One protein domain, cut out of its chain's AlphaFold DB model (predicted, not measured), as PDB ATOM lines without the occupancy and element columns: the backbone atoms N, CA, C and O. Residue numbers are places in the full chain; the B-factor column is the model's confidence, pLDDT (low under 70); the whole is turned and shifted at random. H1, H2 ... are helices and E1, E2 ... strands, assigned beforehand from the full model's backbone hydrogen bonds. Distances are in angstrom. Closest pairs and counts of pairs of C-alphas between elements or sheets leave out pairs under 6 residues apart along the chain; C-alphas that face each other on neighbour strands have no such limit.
ATOM      1  N   THR A 408      16.288 -12.751  38.801       97.44
ATOM      2  CA  THR A 408      16.420 -11.412  39.390       97.44
ATOM      3  C   THR A 408      17.799 -10.802  39.139       97.44
ATOM      4  O   THR A 408      17.891  -9.670  38.655       97.44
ATOM      5  N   ALA A 409      18.882 -11.550  39.370       97.12
ATOM      6  CA  ALA A 409      20.231 -11.062  39.094       97.12
ATOM      7  C   ALA A 409      20.460 -10.798  37.600       97.12
ATOM      8  O   ALA A 409      21.041  -9.778  37.219       97.12
ATOM      9  N   ARG A 410      19.981 -11.691  36.727       95.94
ATOM     10  CA  ARG A 410      20.065 -11.520  35.265       95.94
ATOM     11  C   ARG A 410      19.302 -10.282  34.798       95.94
ATOM     12  O   ARG A 410      19.804  -9.547  33.947       95.94
ATOM     13  N   PHE A 411      18.129 -10.023  35.370       96.50
ATOM     14  CA  PHE A 411      17.334  -8.837  35.074       96.50
ATOM     15  C   PHE A 411      18.054  -7.564  35.515       96.50
ATOM     16  O   PHE A 411      18.281  -6.694  34.678       96.50
ATOM     17  N   ALA A 412      18.487  -7.482  36.775       96.31
ATOM     18  CA  ALA A 412      19.178  -6.308  37.306       96.31
ATOM     19  C   ALA A 412      20.446  -5.974  36.501       96.31
ATOM     20  O   ALA A 412      20.628  -4.827  36.095       96.31
ATOM     21  N   ARG A 413      21.275  -6.976  36.167       94.12
ATOM     22  CA  ARG A 413      22.460  -6.771  35.313       94.12
ATOM     23  C   ARG A 413      22.109  -6.353  33.891       94.12
ATOM     24  O   ARG A 413      22.863  -5.606  33.294       94.12
ATOM     25  N   THR A 414      20.994  -6.819  33.334       92.62
ATOM     26  CA  THR A 414      20.574  -6.409  31.983       92.62
ATOM     27  C   THR A 414      20.069  -4.969  31.980       92.62
ATOM     28  O   THR A 414      20.406  -4.202  31.088       92.62
ATOM     29  N   GLN A 415      19.273  -4.599  32.983       94.50
ATOM     30  CA  GLN A 415      18.628  -3.289  33.073       94.50
ATOM     31  C   GLN A 415      19.565  -2.166  33.536       94.50
ATOM     32  O   GLN A 415      19.185  -1.002  33.451       94.50
ATOM     33  N   MET A 416      20.745  -2.517  34.054       94.94
ATOM     34  CA  MET A 416      21.736  -1.596  34.622       94.94
ATOM     35  C   MET A 416      23.167  -2.023  34.245       94.94
ATOM     36  O   MET A 416      24.089  -1.925  35.054       94.94
ATOM     37  N   ALA A 417      23.348  -2.570  33.038       91.00
ATOM     38  CA  ALA A 417      24.582  -3.244  32.610       91.00
ATOM     39  C   ALA A 417      25.834  -2.362  32.682       91.00
ATOM     40  O   ALA A 417      26.929  -2.843  32.975       91.00
ATOM     41  N   ASP A 418      25.659  -1.077  32.406       94.06
ATOM     42  CA  ASP A 418      26.693  -0.055  32.336       94.06
ATOM     43  C   ASP A 418      26.484   1.055  33.375       94.06
ATOM     44  O   ASP A 418      27.070   2.126  33.254       94.06
ATOM     45  N   PHE A 419      25.639   0.832  34.386       95.56
ATOM     46  CA  PHE A 419      25.388   1.827  35.425       95.56
ATOM     47  C   PHE A 419      26.496   1.736  36.468       95.56
ATOM     48  O   PHE A 419      26.886   0.648  36.898       95.56
ATOM     49  N   VAL A 420      27.011   2.895  36.867       94.69
ATOM     50  CA  VAL A 420      28.114   3.008  37.821       94.69
ATOM     51  C   VAL A 420      27.700   3.996  38.895       94.69
ATOM     52  O   VAL A 420      27.422   5.153  38.588       94.69
ATOM     53  N   HIS A 421      27.647   3.538  40.141       97.25
ATOM     54  CA  HIS A 421      27.336   4.355  41.312       97.25
ATOM     55  C   HIS A 421      28.362   4.103  42.396       97.25
ATOM     56  O   HIS A 421      29.013   3.057  42.396       97.25
ATOM     57  N   LEU A 422      28.477   5.046  43.325       95.94
ATOM     58  CA  LEU A 422      29.508   5.021  44.347       95.94
ATOM     59  C   LEU A 422      28.895   5.090  45.748       95.94
ATOM     60  O   LEU A 422      27.909   5.796  45.979       95.94
ATOM     61  N   ASP A 423      29.497   4.379  46.697       93.50
ATOM     62  CA  ASP A 423      29.249   4.612  48.124       93.50
ATOM     63  C   ASP A 423      29.916   5.918  48.575       93.50
ATOM     64  O   ASP A 423      30.634   6.532  47.802       93.50
ATOM     65  N   LYS A 424      29.756   6.362  49.824       89.75
ATOM     66  CA  LYS A 424      30.353   7.634  50.282       89.75
ATOM     67  C   LYS A 424      31.891   7.723  50.223       89.75
ATOM     68  O   LYS A 424      32.437   8.802  50.388       89.75
ATOM     69  N   ARG A 425      32.602   6.605  50.026       90.81
ATOM     70  CA  ARG A 425      34.074   6.547  49.995       90.81
ATOM     71  C   ARG A 425      34.659   6.526  48.586       90.81
ATOM     72  O   ARG A 425      35.871   6.451  48.454       90.81
ATOM     73  N   GLY A 426      33.830   6.524  47.543       92.44
ATOM     74  CA  GLY A 426      34.326   6.389  46.164       92.44
ATOM     75  C   GLY A 426      34.274   4.979  45.616       92.44
ATOM     76  O   GLY A 426      34.613   4.773  44.453       92.44
ATOM     77  N   LYS A 427      33.835   4.000  46.412       93.69
ATOM     78  CA  LYS A 427      33.861   2.610  45.979       93.69
ATOM     79  C   LYS A 427      32.673   2.314  45.055       93.69
ATOM     80  O   LYS A 427      31.547   2.679  45.403       93.69
ATOM     81  N   PRO A 428      32.883   1.597  43.932       95.19
ATOM     82  CA  PRO A 428      31.789   1.130  43.089       95.19
ATOM     83  C   PRO A 428      30.762   0.296  43.867       95.19
ATOM     84  O   PRO A 428      31.123  -0.637  44.588       95.19
ATOM     85  N   ILE A 429      29.482   0.592  43.651       96.12
ATOM     86  CA  ILE A 429      28.341  -0.233  44.052       96.12
ATOM     87  C   ILE A 429      27.939  -1.081  42.848       96.12
ATOM     88  O   ILE A 429      27.752  -0.571  41.739       96.12
ATOM     89  N   THR A 430      27.802  -2.390  43.043       93.75
ATOM     90  CA  THR A 430      27.385  -3.276  41.953       93.75
ATOM     91  C   THR A 430      25.899  -3.103  41.623       93.75
ATOM     92  O   THR A 430      25.083  -2.762  42.479       93.75
ATOM     93  N   ALA A 431      25.512  -3.422  40.384       93.81
ATOM     94  CA  ALA A 431      24.108  -3.411  39.961       93.81
ATOM     95  C   ALA A 431      23.201  -4.271  40.866       93.81
ATOM     96  O   ALA A 431      22.056  -3.906  41.117       93.81
ATOM     97  N   LEU A 432      23.705  -5.402  41.378       96.06
ATOM     98  CA  LEU A 432      22.937  -6.278  42.267       96.06
ATOM     99  C   LEU A 432      22.742  -5.666  43.653       96.06
ATOM    100  O   LEU A 432      21.621  -5.671  44.158       96.06
ATOM    101  N   GLU A 433      23.801  -5.116  44.249       96.81
ATOM    102  CA  GLU A 433      23.721  -4.438  45.549       96.81
ATOM    103  C   GLU A 433      22.789  -3.225  45.481       96.81
ATOM    104  O   GLU A 433      21.930  -3.040  46.342       96.81
ATOM    105  N   LEU A 434      22.897  -2.431  44.415       97.50
ATOM    106  CA  LEU A 434      22.020  -1.289  44.201       97.50
ATOM    107  C   LEU A 434      20.551  -1.711  44.062       97.50
ATOM    108  O   LEU A 434      19.677  -1.106  44.684       97.50
ATOM    109  N   PHE A 435      20.275  -2.741  43.256       98.44
ATOM    110  CA  PHE A 435      18.915  -3.238  43.058       98.44
ATOM    111  C   PHE A 435      18.325  -3.795  44.357       98.44
ATOM    112  O   PHE A 435      17.185  -3.483  44.691       98.44
ATOM    113  N   ALA A 436      19.105  -4.555  45.129       98.38
ATOM    114  CA  ALA A 436      18.687  -5.047  46.439       98.38
ATOM    115  C   ALA A 436      18.401  -3.889  47.415       98.38
ATOM    116  O   ALA A 436      17.363  -3.888  48.071       98.38
ATOM    117  N   SER A 437      19.257  -2.858  47.447       98.38
ATOM    118  CA  SER A 437      19.046  -1.651  48.264       98.38
ATOM    119  C   SER A 437      17.749  -0.926  47.889       98.38
ATOM    120  O   SER A 437      17.030  -0.424  48.756       98.38
ATOM    121  N   LEU A 438      17.421  -0.884  46.594       98.56
ATOM    122  CA  LEU A 438      16.176  -0.309  46.094       98.56
ATOM    123  C   LEU A 438      14.946  -1.132  46.504       98.56
ATOM    124  O   LEU A 438      13.943  -0.549  46.916       98.56
ATOM    125  N   VAL A 439      15.012  -2.464  46.414       98.62
ATOM    126  CA  VAL A 439      13.921  -3.350  46.857       98.62
ATOM    127  C   VAL A 439      13.657  -3.145  48.347       98.62
ATOM    128  O   VAL A 439      12.527  -2.843  48.717       98.62
ATOM    129  N   GLU A 440      14.688  -3.199  49.193       98.69
ATOM    130  CA  GLU A 440      14.543  -2.976  50.640       98.69
ATOM    131  C   GLU A 440      14.029  -1.572  50.976       98.69
ATOM    132  O   GLU A 440      13.293  -1.375  51.945       98.69
ATOM    133  N   HIS A 441      14.407  -0.572  50.176       98.62
ATOM    134  CA  HIS A 441      13.849   0.772  50.287       98.62
ATOM    135  C   HIS A 441      12.347   0.789  50.050       98.62
ATOM    136  O   HIS A 441      11.605   1.343  50.864       98.62
ATOM    137  N   PHE A 442      11.884   0.132  48.992       98.75
ATOM    138  CA  PHE A 442      10.456   0.006  48.761       98.75
ATOM    139  C   PHE A 442       9.758  -0.893  49.768       98.75
ATOM    140  O   PHE A 442       8.605  -0.614  50.064       98.75
ATOM    141  N   GLU A 443      10.407  -1.903  50.345       98.38
ATOM    142  CA  GLU A 443       9.822  -2.709  51.424       98.38
ATOM    143  C   GLU A 443       9.552  -1.856  52.666       98.38
ATOM    144  O   GLU A 443       8.422  -1.836  53.156       98.38
ATOM    145  N   ARG A 444      10.532  -1.044  53.093       98.44
ATOM    146  CA  ARG A 444      10.354  -0.072  54.185       98.44
ATOM    147  C   ARG A 444       9.180   0.875  53.921       98.44
ATOM    148  O   ARG A 444       8.406   1.178  54.830       98.44
ATOM    149  N   TRP A 445       9.040   1.357  52.687       98.44
ATOM    150  CA  TRP A 445       7.915   2.211  52.299       98.44
ATOM    151  C   TRP A 445       6.598   1.451  52.185       98.44
ATOM    152  O   TRP A 445       5.565   1.988  52.563       98.44
ATOM    153  N   ALA A 446       6.606   0.215  51.700       98.25
ATOM    154  CA  ALA A 446       5.413  -0.605  51.579       98.25
ATOM    155  C   ALA A 446       4.786  -0.851  52.954       98.25
ATOM    156  O   ALA A 446       3.578  -0.679  53.096       98.25
ATOM    157  N   ASP A 447       5.609  -1.144  53.962       96.62
ATOM    158  CA  ASP A 447       5.173  -1.283  55.354       96.62
ATOM    159  C   ASP A 447       4.612   0.036  55.908       96.62
ATOM    160  O   ASP A 447       3.600   0.055  56.610       96.62
ATOM    161  N   ALA A 448       5.233   1.167  55.564       96.00
ATOM    162  CA  ALA A 448       4.764   2.476  56.006       96.00
ATOM    163  C   ALA A 448       3.452   2.923  55.332       96.00
ATOM    164  O   ALA A 448       2.718   3.748  55.879       96.00
ATOM    165  N   LEU A 449       3.154   2.387  54.149       96.25
ATOM    166  CA  LEU A 449       1.981   2.742  53.353       96.25
ATOM    167  C   LEU A 449       0.781   1.812  53.583       96.25
ATOM    168  O   LEU A 449      -0.274   2.094  53.019       96.25
ATOM    169  N   GLU A 450       0.913   0.768  54.410       91.00
ATOM    170  CA  GLU A 450      -0.062  -0.324  54.606       91.00
ATOM    171  C   GLU A 450      -1.516   0.151  54.787       91.00
ATOM    172  O   GLU A 450      -2.440  -0.430  54.224       91.00
ATOM    173  N   VAL A 451      -1.725   1.234  55.542       86.25
ATOM    174  CA  VAL A 451      -3.060   1.794  55.836       86.25
ATOM    175  C   VAL A 451      -3.348   3.116  55.118       86.25
ATOM    176  O   VAL A 451      -4.416   3.692  55.302       86.25
ATOM    177  N   SER A 452      -2.397   3.620  54.332       94.06
ATOM    178  CA  SER A 452      -2.459   4.939  53.694       94.06
ATOM    179  C   SER A 452      -3.197   4.911  52.351       94.06
ATOM    180  O   SER A 452      -3.509   3.856  51.799       94.06
ATOM    181  N   PHE A 453      -3.383   6.085  51.747       97.06
ATOM    182  CA  PHE A 453      -3.859   6.217  50.366       97.06
ATOM    183  C   PHE A 453      -2.757   5.976  49.325       97.06
ATOM    184  O   PHE A 453      -2.977   6.224  48.141       97.06
ATOM    185  N   GLY A 454      -1.581   5.497  49.732       97.94
ATOM    186  CA  GLY A 454      -0.440   5.251  48.859       97.94
ATOM    187  C   GLY A 454       0.463   6.471  48.685       97.94
ATOM    188  O   GLY A 454       0.462   7.402  49.494       97.94
ATOM    189  N   LEU A 455       1.254   6.432  47.617       98.50
ATOM    190  CA  LEU A 455       2.353   7.345  47.335       98.50
ATOM    191  C   LEU A 455       2.269   7.874  45.898       98.50
ATOM    192  O   LEU A 455       2.450   7.113  44.951       98.50
ATOM    193  N   CYS A 456       2.046   9.173  45.713       98.00
ATOM    194  CA  CYS A 456       2.261   9.815  44.416       98.00
ATOM    195  C   CYS A 456       3.735  10.202  44.281       98.00
ATOM    196  O   CYS A 456       4.224  11.068  45.004       98.00
ATOM    197  N   VAL A 457       4.434   9.567  43.348       96.12
ATOM    198  CA  VAL A 457       5.862   9.779  43.119       96.12
ATOM    199  C   VAL A 457       6.098  10.328  41.719       96.12
ATOM    200  O   VAL A 457       5.464   9.906  40.747       96.12
ATOM    201  N   LEU A 458       7.010  11.287  41.633       94.75
ATOM    202  CA  LEU A 458       7.640  11.729  40.397       94.75
ATOM    203  C   LEU A 458       9.134  11.464  40.548       94.75
ATOM    204  O   LEU A 458       9.707  11.899  41.537       94.75
ATOM    205  N   GLU A 459       9.751  10.742  39.620       95.12
ATOM    206  CA  GLU A 459      11.145  10.319  39.776       95.12
ATOM    207  C   GLU A 459      11.924  10.376  38.461       95.12
ATOM    208  O   GLU A 459      11.341  10.212  37.385       95.12
ATOM    209  N   VAL A 460      13.237  10.603  38.553       93.88
ATOM    210  CA  VAL A 460      14.184  10.613  37.431       93.88
ATOM    211  C   VAL A 460      14.880   9.258  37.281       93.88
ATOM    212  O   VAL A 460      15.135   8.545  38.246       93.88
ATOM    213  N   MET A 461      15.162   8.890  36.034       95.00
ATOM    214  CA  MET A 461      15.712   7.601  35.630       95.00
ATOM    215  C   MET A 461      17.032   7.795  34.884       95.00
ATOM    216  O   MET A 461      17.227   8.778  34.157       95.00
ATOM    217  N   MET A 462      17.908   6.804  35.001       95.19
ATOM    218  CA  MET A 462      19.154   6.731  34.245       95.19
ATOM    219  C   MET A 462      18.948   5.928  32.953       95.19
ATOM    220  O   MET A 462      18.148   4.988  32.913       95.19
ATOM    221  N   LEU A 463      19.645   6.313  31.880       94.62
ATOM    222  CA  LEU A 463      19.617   5.596  30.601       94.62
ATOM    223  C   LEU A 463      20.900   4.789  30.408       94.62
ATOM    224  O   LEU A 463      21.961   5.165  30.897       94.62
ATOM    225  N   ASP A 464      20.830   3.708  29.636       93.81
ATOM    226  CA  ASP A 464      22.037   3.019  29.173       93.81
ATOM    227  C   ASP A 464      22.784   3.850  28.108       93.81
ATOM    228  O   ASP A 464      22.256   4.804  27.514       93.81
ATOM    229  N   VAL A 465      24.046   3.508  27.868       94.50
ATOM    230  CA  VAL A 465      24.922   4.138  26.877       94.50
ATOM    231  C   VAL A 465      24.302   4.074  25.477       94.50
ATOM    232  O   VAL A 465      24.212   5.133  24.851       94.50
ATOM    233  N   PRO A 466      23.813   2.920  24.963       92.00
ATOM    234  CA  PRO A 466      23.225   2.863  23.623       92.00
ATOM    235  C   PRO A 466      22.010   3.783  23.443       92.00
ATOM    236  O   PRO A 466      21.865   4.433  22.403       92.00
ATOM    237  N   THR A 467      21.132   3.867  24.444       91.19
ATOM    238  CA  THR A 467      19.957   4.744  24.410       91.19
ATOM    239  C   THR A 467      20.385   6.204  24.504       91.19
ATOM    240  O   THR A 467      19.895   7.026  23.725       91.19
ATOM    241  N   THR A 468      21.337   6.529  25.383       93.38
ATOM    242  CA  THR A 468      21.872   7.891  25.524       93.38
ATOM    243  C   THR A 468      22.542   8.367  24.236       93.38
ATOM    244  O   THR A 468      22.258   9.469  23.779       93.38
ATOM    245  N   GLN A 469      23.361   7.530  23.593       92.31
ATOM    246  CA  GLN A 469      23.982   7.820  22.295       92.31
ATOM    247  C   GLN A 469      22.938   8.082  21.211       92.31
ATOM    248  O   GLN A 469      23.019   9.063  20.469       92.31
ATOM    249  N   ARG A 470      21.926   7.212  21.124       90.12
ATOM    250  CA  ARG A 470      20.873   7.314  20.108       90.12
ATOM    251  C   ARG A 470      20.093   8.624  20.201       90.12
ATOM    252  O   ARG A 470      19.674   9.141  19.170       90.12
ATOM    253  N   TRP A 471      19.894   9.131  21.415       88.62
ATOM    254  CA  TRP A 471      19.103  10.330  21.700       88.62
ATOM    255  C   TRP A 471      19.951  11.482  22.248       88.62
ATOM    256  O   TRP A 471      19.423  12.373  22.906       88.62
ATOM    257  N   PHE A 472      21.256  11.494  21.965       89.00
ATOM    258  CA  PHE A 472      22.215  12.422  22.574       89.00
ATOM    259  C   PHE A 472      21.834  13.898  22.382       89.00
ATOM    260  O   PHE A 472      22.013  14.719  23.277       89.00
ATOM    261  N   ASN A 473      21.245  14.243  21.233       84.38
ATOM    262  CA  ASN A 473      20.794  15.607  20.937       84.38
ATOM    263  C   ASN A 473      19.449  15.974  21.585       84.38
ATOM    264  O   ASN A 473      19.168  17.161  21.751       84.38
ATOM    265  N   ASP A 474      18.644  14.973  21.940       80.88
ATOM    266  CA  ASP A 474      17.249  15.124  22.365       80.88
ATOM    267  C   ASP A 474      17.055  14.888  23.872       80.88
ATOM    268  O   ASP A 474      15.954  15.075  24.388       80.88
ATOM    269  N   CYS A 475      18.106  14.476  24.591       80.44
ATOM    270  CA  CYS A 475      18.074  14.252  26.032       80.44
ATOM    271  C   CYS A 475      19.275  14.888  26.743       80.44
ATOM    272  O   CYS A 475      20.370  15.023  26.200       80.44
ATOM    273  N   VAL A 476      19.064  15.250  28.007       83.88
ATOM    274  CA  VAL A 476      20.104  15.749  28.923       83.88
ATOM    275  C   VAL A 476      20.730  14.621  29.756       83.88
ATOM    276  O   VAL A 476      21.314  14.890  30.797       83.88
ATOM    277  N   SER A 477      20.594  13.356  29.326       90.56
ATOM    278  CA  SER A 477      21.145  12.169  30.012       90.56
ATOM    279  C   SER A 477      22.634  12.229  30.229       90.56
ATOM    280  O   SER A 477      23.066  12.059  31.355       90.56
ATOM    281  N   PHE A 478      23.412  12.561  29.203       94.75
ATOM    282  CA  PHE A 478      24.863  12.612  29.341       94.75
ATOM    283  C   PHE A 478      25.356  13.469  30.530       94.75
ATOM    284  O   PHE A 478      26.003  12.907  31.412       94.75
ATOM    285  N   PRO A 479      25.047  14.780  30.607       94.31
ATOM    286  CA  PRO A 479      25.588  15.626  31.662       94.31
ATOM    287  C   PRO A 479      25.003  15.298  33.038       94.31
ATOM    288  O   PRO A 479      25.738  15.254  34.015       94.31
ATOM    289  N   LEU A 480      23.694  15.032  33.115       92.50
ATOM    290  CA  LEU A 480      23.016  14.731  34.377       92.50
ATOM    291  C   LEU A 480      23.434  13.375  34.950       92.50
ATOM    292  O   LEU A 480      23.809  13.313  36.112       92.50
ATOM    293  N   ASP A 481      23.439  12.309  34.140       95.12
ATOM    294  CA  ASP A 481      23.847  10.976  34.600       95.12
ATOM    295  C   ASP A 481      25.272  11.007  35.154       95.12
ATOM    296  O   ASP A 481      25.559  10.356  36.151       95.12
ATOM    297  N   PHE A 482      26.163  11.768  34.511       96.19
ATOM    298  CA  PHE A 482      27.539  11.911  34.966       96.19
ATOM    299  C   PHE A 482      27.620  12.574  36.346       96.19
ATOM    300  O   PHE A 482      28.157  11.971  37.276       96.19
ATOM    301  N   VAL A 483      27.070  13.787  36.490       94.50
ATOM    302  CA  VAL A 483      27.187  14.543  37.748       94.50
ATOM    303  C   VAL A 483      26.464  13.840  38.889       94.50
ATOM    304  O   VAL A 483      27.023  13.749  39.970       94.50
ATOM    305  N   GLN A 484      25.290  13.255  38.632       94.56
ATOM    306  CA  GLN A 484      24.496  12.559  39.645       94.56
ATOM    307  C   GLN A 484      25.154  11.252  40.110       94.56
ATOM    308  O   GLN A 484      25.123  10.934  41.296       94.56
ATOM    309  N   CYS A 485      25.800  10.494  39.216       95.62
ATOM    310  CA  CYS A 485      26.584   9.332  39.640       95.62
ATOM    311  C   CYS A 485      27.779   9.738  40.508       95.62
ATOM    312  O   CYS A 485      28.079   9.069  41.499       95.62
ATOM    313  N   LEU A 486      28.469  10.821  40.136       94.81
ATOM    314  CA  LEU A 486      29.645  11.289  40.862       94.81
ATOM    315  C   LEU A 486      29.264  11.915  42.215       94.81
ATOM    316  O   LEU A 486      29.976  11.711  43.202       94.81
ATOM    317  N   SER A 487      28.088  12.551  42.286       93.88
ATOM    318  CA  SER A 487      27.491  13.122  43.496       93.88
ATOM    319  C   SER A 487      26.683  12.134  44.349       93.88
ATOM    320  O   SER A 487      25.912  12.547  45.207       93.88
ATOM    321  N   ARG A 488      26.884  10.820  44.159       93.75
ATOM    322  CA  ARG A 488      26.301   9.752  45.003       93.75
ATOM    323  C   ARG A 488      24.785   9.659  44.958       93.75
ATOM    324  O   ARG A 488      24.158   9.301  45.946       93.75
ATOM    325  N   GLN A 489      24.215   9.872  43.782       95.12
ATOM    326  CA  GLN A 489      22.807   9.606  43.534       95.12
ATOM    327  C   GLN A 489      22.619   8.250  42.845       95.12
ATOM    328  O   GLN A 489      23.447   7.774  42.068       95.12
ATOM    329  N   TYR A 490      21.494   7.616  43.145       96.94
ATOM    330  CA  TYR A 490      21.231   6.193  42.945       96.94
ATOM    331  C   TYR A 490      20.101   5.959  41.944       96.94
ATOM    332  O   TYR A 490      19.122   5.260  42.232       96.94
ATOM    333  N   MET A 491      20.217   6.587  40.775       96.75
ATOM    334  CA  MET A 491      19.240   6.455  39.697       96.75
ATOM    335  C   MET A 491      19.306   5.079  39.040       96.75
ATOM    336  O   MET A 491      20.351   4.631  38.586       96.75
ATOM    337  N   VAL A 492      18.153   4.448  38.864       97.56
ATOM    338  CA  VAL A 492      18.038   3.179  38.137       97.56
ATOM    339  C   VAL A 492      17.260   3.368  36.836       97.56
ATOM    340  O   VAL A 492      16.741   4.450  36.550       97.56
ATOM    341  N   SER A 493      17.177   2.322  36.013       96.62
ATOM    342  CA  SER A 493      16.310   2.356  34.838       96.62
ATOM    343  C   SER A 493      14.846   2.293  35.272       96.62
ATOM    344  O   SER A 493      14.516   1.732  36.321       96.62
ATOM    345  N   ALA A 494      13.934   2.810  34.448       95.75
ATOM    346  CA  ALA A 494      12.506   2.793  34.774       95.75
ATOM    347  C   ALA A 494      11.970   1.369  35.027       95.75
ATOM    348  O   ALA A 494      11.131   1.160  35.907       95.75
ATOM    349  N   ALA A 495      12.471   0.376  34.285       96.12
ATOM    350  CA  ALA A 495      12.109  -1.025  34.477       96.12
ATOM    351  C   ALA A 495      12.629  -1.579  35.815       96.12
ATOM    352  O   ALA A 495      11.886  -2.275  36.506       96.12
ATOM    353  N   ALA A 496      13.860  -1.239  36.214       97.88
ATOM    354  CA  ALA A 496      14.403  -1.615  37.519       97.88
ATOM    355  C   ALA A 496      13.637  -0.940  38.670       97.88
ATOM    356  O   ALA A 496      13.257  -1.618  39.620       97.88
ATOM    357  N   PHE A 497      13.313   0.352  38.550       98.38
ATOM    358  CA  PHE A 497      12.482   1.064  39.528       98.38
ATOM    359  C   PHE A 497      11.132   0.374  39.741       98.38
ATOM    360  O   PHE A 497      10.726   0.083  40.866       98.38
ATOM    361  N   THR A 498      10.460   0.055  38.634       98.12
ATOM    362  CA  THR A 498       9.127  -0.552  38.645       98.12
ATOM    363  C   THR A 498       9.155  -1.985  39.180       98.12
ATOM    364  O   THR A 498       8.289  -2.358  39.969       98.12
ATOM    365  N   MET A 499      10.162  -2.782  38.805       98.69
ATOM    366  CA  MET A 499      10.338  -4.130  39.353       98.69
ATOM    367  C   MET A 499      10.649  -4.096  40.852       98.69
ATOM    368  O   MET A 499      10.051  -4.856  41.607       98.69
ATOM    369  N   GLY A 500      11.526  -3.189  41.297       98.44
ATOM    370  CA  GLY A 500      11.866  -3.040  42.713       98.44
ATOM    371  C   GLY A 500      10.645  -2.718  43.578       98.44
ATOM    372  O   GLY A 500      10.426  -3.358  44.604       98.44
ATOM    373  N   ALA A 501       9.794  -1.793  43.119       98.69
ATOM    374  CA  ALA A 501       8.530  -1.476  43.783       98.69
ATOM    375  C   ALA A 501       7.570  -2.683  43.812       98.69
ATOM    376  O   ALA A 501       7.009  -3.013  44.859       98.69
ATOM    377  N   ALA A 502       7.427  -3.396  42.691       98.75
ATOM    378  CA  ALA A 502       6.538  -4.550  42.583       98.75
ATOM    379  C   ALA A 502       6.955  -5.723  43.491       98.75
ATOM    380  O   ALA A 502       6.093  -6.370  44.099       98.75
ATOM    381  N   MET A 503       8.264  -5.942  43.655       98.50
ATOM    382  CA  MET A 503       8.832  -6.941  44.570       98.50
ATOM    383  C   MET A 503       8.566  -6.609  46.048       98.50
ATOM    384  O   MET A 503       8.450  -7.518  46.869       98.50
ATOM    385  N   ALA A 504       8.382  -5.329  46.382       98.00
ATOM    386  CA  ALA A 504       7.936  -4.870  47.701       98.00
ATOM    387  C   ALA A 504       6.397  -4.890  47.881       98.00
ATOM    388  O   ALA A 504       5.870  -4.624  48.970       98.00
ATOM    389  N   GLY A 505       5.648  -5.221  46.822       97.69
ATOM    390  CA  GLY A 505       4.183  -5.208  46.810       97.69
ATOM    391  C   GLY A 505       3.585  -3.821  46.573       97.69
ATOM    392  O   GLY A 505       2.436  -3.583  46.938       97.69
ATOM    393  N   LEU A 506       4.348  -2.895  45.988       98.56
ATOM    394  CA  LEU A 506       3.866  -1.591  45.542       98.56
ATOM    395  C   LEU A 506       3.632  -1.626  44.033       98.56
ATOM    396  O   LEU A 506       4.569  -1.793  43.255       98.56
ATOM    397  N   LEU A 507       2.382  -1.437  43.614       98.00
ATOM    398  CA  LEU A 507       2.007  -1.334  42.202       98.00
ATOM    399  C   LEU A 507       1.306  -0.001  41.931       98.00
ATOM    400  O   LEU A 507       0.707   0.567  42.848       98.00
ATOM    401  N   PRO A 508       1.334   0.500  40.686       96.75
ATOM    402  CA  PRO A 508       0.476   1.600  40.275       96.75
ATOM    403  C   PRO A 508      -0.997   1.343  40.623       96.75
ATOM    404  O   PRO A 508      -1.517   0.243  40.437       96.75
ATOM    405  N   ALA A 509      -1.699   2.370  41.098       94.31
ATOM    406  CA  ALA A 509      -3.143   2.327  41.312       94.31
ATOM    407  C   ALA A 509      -3.897   2.106  39.992       94.31
ATOM    408  O   ALA A 509      -4.903   1.403  39.966       94.31
ATOM    409  N   ASP A 510      -3.370   2.665  38.901       91.56
ATOM    410  CA  ASP A 510      -3.788   2.399  37.527       91.56
ATOM    411  C   ASP A 510      -2.558   2.440  36.610       91.56
ATOM    412  O   ASP A 510      -1.940   3.492  36.425       91.56
ATOM    413  N   PHE A 511      -2.209   1.308  35.992       90.75
ATOM    414  CA  PHE A 511      -1.096   1.216  35.040       90.75
ATOM    415  C   PHE A 511      -1.260   2.146  33.830       90.75
ATOM    416  O   PHE A 511      -0.271   2.577  33.231       90.75
ATOM    417  N   ARG A 512      -2.503   2.490  33.468       84.38
ATOM    418  CA  ARG A 512      -2.811   3.410  32.361       84.38
ATOM    419  C   ARG A 512      -2.579   4.869  32.736       84.38
ATOM    420  O   ARG A 512      -2.427   5.695  31.840       84.38
ATOM    421  N   ALA A 513      -2.568   5.185  34.030       88.81
ATOM    422  CA  ALA A 513      -2.307   6.529  34.531       88.81
ATOM    423  C   ALA A 513      -0.808   6.829  34.660       88.81
ATOM    424  O   ALA A 513      -0.453   7.981  34.874       88.81
ATOM    425  N   VAL A 514       0.068   5.827  34.528       91.38
ATOM    426  CA  VAL A 514       1.516   6.035  34.625       91.38
ATOM    427  C   VAL A 514       2.018   6.881  33.453       91.38
ATOM    428  O   VAL A 514       1.934   6.481  32.281       91.38
ATOM    429  N   GLU A 515       2.578   8.039  33.791       89.94
ATOM    430  CA  GLU A 515       3.140   9.005  32.850       89.94
ATOM    431  C   GLU A 515       4.656   8.804  32.745       89.94
ATOM    432  O   GLU A 515       5.343   8.551  33.736       89.94
ATOM    433  N   THR A 516       5.182   8.895  31.526       89.06
ATOM    434  CA  THR A 516       6.590   8.624  31.200       89.06
ATOM    435  C   THR A 516       7.131   9.740  30.327       89.06
ATOM    436  O   THR A 516       6.424  10.147  29.402       89.06
ATOM    437  N   TYR A 517       8.377  10.167  30.536       86.31
ATOM    438  CA  TYR A 517       8.964  11.270  29.771       86.31
ATOM    439  C   TYR A 517      10.233  10.861  29.017       86.31
ATOM    440  O   TYR A 517      11.113  10.235  29.616       86.31
ATOM    441  N   PRO A 518      10.373  11.265  27.739       84.88
ATOM    442  CA  PRO A 518       9.397  12.020  26.944       84.88
ATOM    443  C   PRO A 518       8.096  11.237  26.700       84.88
ATOM    444  O   PRO A 518       8.095  10.007  26.651       84.88
ATOM    445  N   GLU A 519       6.983  11.964  26.574       77.12
ATOM    446  CA  GLU A 519       5.658  11.373  26.367       77.12
ATOM    447  C   GLU A 519       5.662  10.519  25.091       77.12
ATOM    448  O   GLU A 519       6.153  10.949  24.044       77.12
ATOM    449  N   HIS A 520       5.169   9.280  25.181       70.31
ATOM    450  CA  HIS A 520       5.224   8.292  24.090       70.31
ATOM    451  C   HIS A 520       6.641   8.040  23.523       70.31
ATOM    452  O   HIS A 520       6.800   7.555  22.396       70.31
ATOM    453  N   GLY A 521       7.674   8.373  24.301       68.06
ATOM    454  CA  GLY A 521       9.078   8.239  23.950       68.06
ATOM    455  C   GLY A 521       9.527   6.793  23.768       68.06
ATOM    456  O   GLY A 521       8.913   5.852  24.259       68.06
ATOM    457  N   ARG A 522      10.654   6.612  23.069       77.56
ATOM    458  CA  ARG A 522      11.347   5.310  22.987       77.56
ATOM    459  C   ARG A 522      12.353   5.097  24.118       77.56
ATOM    460  O   ARG A 522      13.122   4.154  24.055       77.56
ATOM    461  N   TYR A 523      12.393   5.997  25.087       87.12
ATOM    462  CA  TYR A 523      13.185   5.900  26.303       87.12
ATOM    463  C   TYR A 523      12.398   6.564  27.428       87.12
ATOM    464  O   TYR A 523      11.483   7.347  27.158       87.12
ATOM    465  N   ASN A 524      12.755   6.255  28.670       89.62
ATOM    466  CA  ASN A 524      12.116   6.838  29.833       89.62
ATOM    467  C   ASN A 524      13.173   7.435  30.763       89.62
ATOM    468  O   ASN A 524      13.999   6.716  31.314       89.62
ATOM    469  N   ARG A 525      13.122   8.758  30.903       90.88
ATOM    470  CA  ARG A 525      13.964   9.555  31.791       90.88
ATOM    471  C   ARG A 525      13.259   9.987  33.061       90.88
ATOM    472  O   ARG A 525      13.943  10.323  34.015       90.88
ATOM    473  N   MET A 526      11.932  10.040  33.063       91.44
ATOM    474  CA  MET A 526      11.160  10.436  34.235       91.44
ATOM    475  C   MET A 526       9.839   9.672  34.269       91.44
ATOM    476  O   MET A 526       9.213   9.448  33.230       91.44
ATOM    477  N   LEU A 527       9.396   9.317  35.467       91.56
ATOM    478  CA  LEU A 527       8.197   8.523  35.709       91.56
ATOM    479  C   LEU A 527       7.309   9.233  36.730       91.56
ATOM    480  O   LEU A 527       7.798   9.616  37.789       91.56
ATOM    481  N   SER A 528       6.012   9.369  36.444       93.81
ATOM    482  CA  SER A 528       5.022   9.814  37.431       93.81
ATOM    483  C   SER A 528       3.934   8.770  37.623       93.81
ATOM    484  O   SER A 528       3.276   8.357  36.665       93.81
ATOM    485  N   GLN A 529       3.715   8.360  38.870       95.19
ATOM    486  CA  GLN A 529       2.761   7.309  39.207       95.19
ATOM    487  C   GLN A 529       2.226   7.438  40.632       95.19
ATOM    488  O   GLN A 529       2.858   8.022  41.510       95.19
ATOM    489  N   HIS A 530       1.064   6.836  40.864       97.81
ATOM    490  CA  HIS A 530       0.493   6.637  42.191       97.81
ATOM    491  C   HIS A 530       0.681   5.181  42.605       97.81
ATOM    492  O   HIS A 530      -0.011   4.308  42.095       97.81
ATOM    493  N   LEU A 531       1.637   4.914  43.490       98.38
ATOM    494  CA  LEU A 531       1.921   3.589  44.027       98.38
ATOM    495  C   LEU A 531       1.027   3.285  45.224       98.38
ATOM    496  O   LEU A 531       0.826   4.121  46.101       98.38
ATOM    497  N   VAL A 532       0.528   2.061  45.284       97.44
ATOM    498  CA  VAL A 532      -0.361   1.573  46.337       97.44
ATOM    499  C   VAL A 532       0.061   0.170  46.745       97.44
ATOM    500  O   VAL A 532       0.452  -0.646  45.905       97.44
ATOM    501  N   LYS A 533      -0.034  -0.114  48.045       96.69
ATOM    502  CA  LYS A 533       0.234  -1.443  48.583       96.69
ATOM    503  C   LYS A 533      -0.787  -2.441  48.034       96.69
ATOM    504  O   LYS A 533      -1.988  -2.171  47.970       96.69
ATOM    505  N   ARG A 534      -0.297  -3.600  47.609       94.56
ATOM    506  CA  ARG A 534      -1.088  -4.784  47.282       94.56
ATOM    507  C   ARG A 534      -0.826  -5.860  48.337       94.56
ATOM    508  O   ARG A 534       0.267  -5.902  48.904       94.56
ATOM    509  N   PRO A 535      -1.796  -6.757  48.584       93.00
ATOM    510  CA  PRO A 535      -1.604  -7.874  49.511       93.00
ATOM    511  C   PRO A 535      -0.635  -8.934  48.963       93.00
ATOM    512  O   PRO A 535      -0.216  -9.820  49.696       93.00
TER     513      PRO A 535
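What this domain is: This is residues 408 to 535 of the 973 residues of the protein "SxtA short isoform" of Alexandrium fundyense (UniProt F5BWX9). A small, strongly twisted sheet, with E4 running between E1 on one side and E2 and E3 on the other, has H5 packed on one face, and the long helix H2 crosses H5 and reaches the sheet with its last turns. H1 packs on H5 and the first residues of H2, while H3 and H4 lie beyond the end of the sheet where E1 ends and E4 begins. The printed part has 128 residues, with five named helices and four named strands, which follow one another along the chain as H1, H2, E1, H3, H4, H5, then E2, then E3, then E4; the class is mixed, helices and strands, and in the branched sheet E4 is the antiparallel neighbour of each of the other three strands. The whole is compact, with a radius of gyration of the C-alphas of 14.8 A and spans of 42 by 36 by 26 A.

How they stand to each other: E4, residues 526 to 533, bends by 51 degrees at residue 530. E1, residues 455 to 460, lies on one side of it, antiparallel at 153 degrees, with N 457 and O 529 2.9 A apart, within hydrogen-bond range. On the other side are E3, residues 515 to 517, with N 515 and O 528 3.0 A apart, and E2, residues 506 to 508, with N 532 and O 507 2.9 A apart. E3 and E4 form a hairpin. H5, residues 494 to 503, is on the sheet at a height of 8.3 A, over E4 and along the strands, at 7 degrees on the local plane. H2, residues 431 to 448, only grazes the sheet with residues 442 to 448. With residues 435 to 443 alone H2 touches H5 at a steep tilt of 52 degrees, the same way; the closest C-alphas, of Val 439 and Gly 500, are 4.6 A apart. H1, residues 408 to 415, touches residues 431 to 435 of H2, only just about perpendicular at 70.5 degrees, closest at the C-alphas of Arg 413 and Ala 431, 6.0 A. H1 and H5 only just touch, with 3 pairs of C-alphas within 8 A, the closest those of Gln 415 and Ala 496, 6.4 A. H3, residues 465 to 470, and H4, residues 477 to 486, are close but not clearly touching, with the C-alphas of Thr 468 and Ser 477 closest at 6.2 A. H4 and H5 are apart. In H1, H2, H3, H4 and H5 every O i to N i+4 pair is within hydrogen-bond range.

Where its parts are: H1 begins at C-alpha 408, (16.420, -11.412, 39.390). H2 is 25.8 A long, E1 15.8 A, H5 14.3 A and H4 13.8 A. E4, 21.6 A long, ends at C-alpha 533, (0.234, -1.443, 48.583).

The domain as a whole: The C-alphas farthest apart, of Val 451 and Asn 473, are 44.5 A apart. The printed part has no cut. The link from H1 to H2 is long, and in it residues 421 to 422 pair antiparallel with 428 to 429. Mean pLDDT of the printed part is 93.7; residue 521 is under 70.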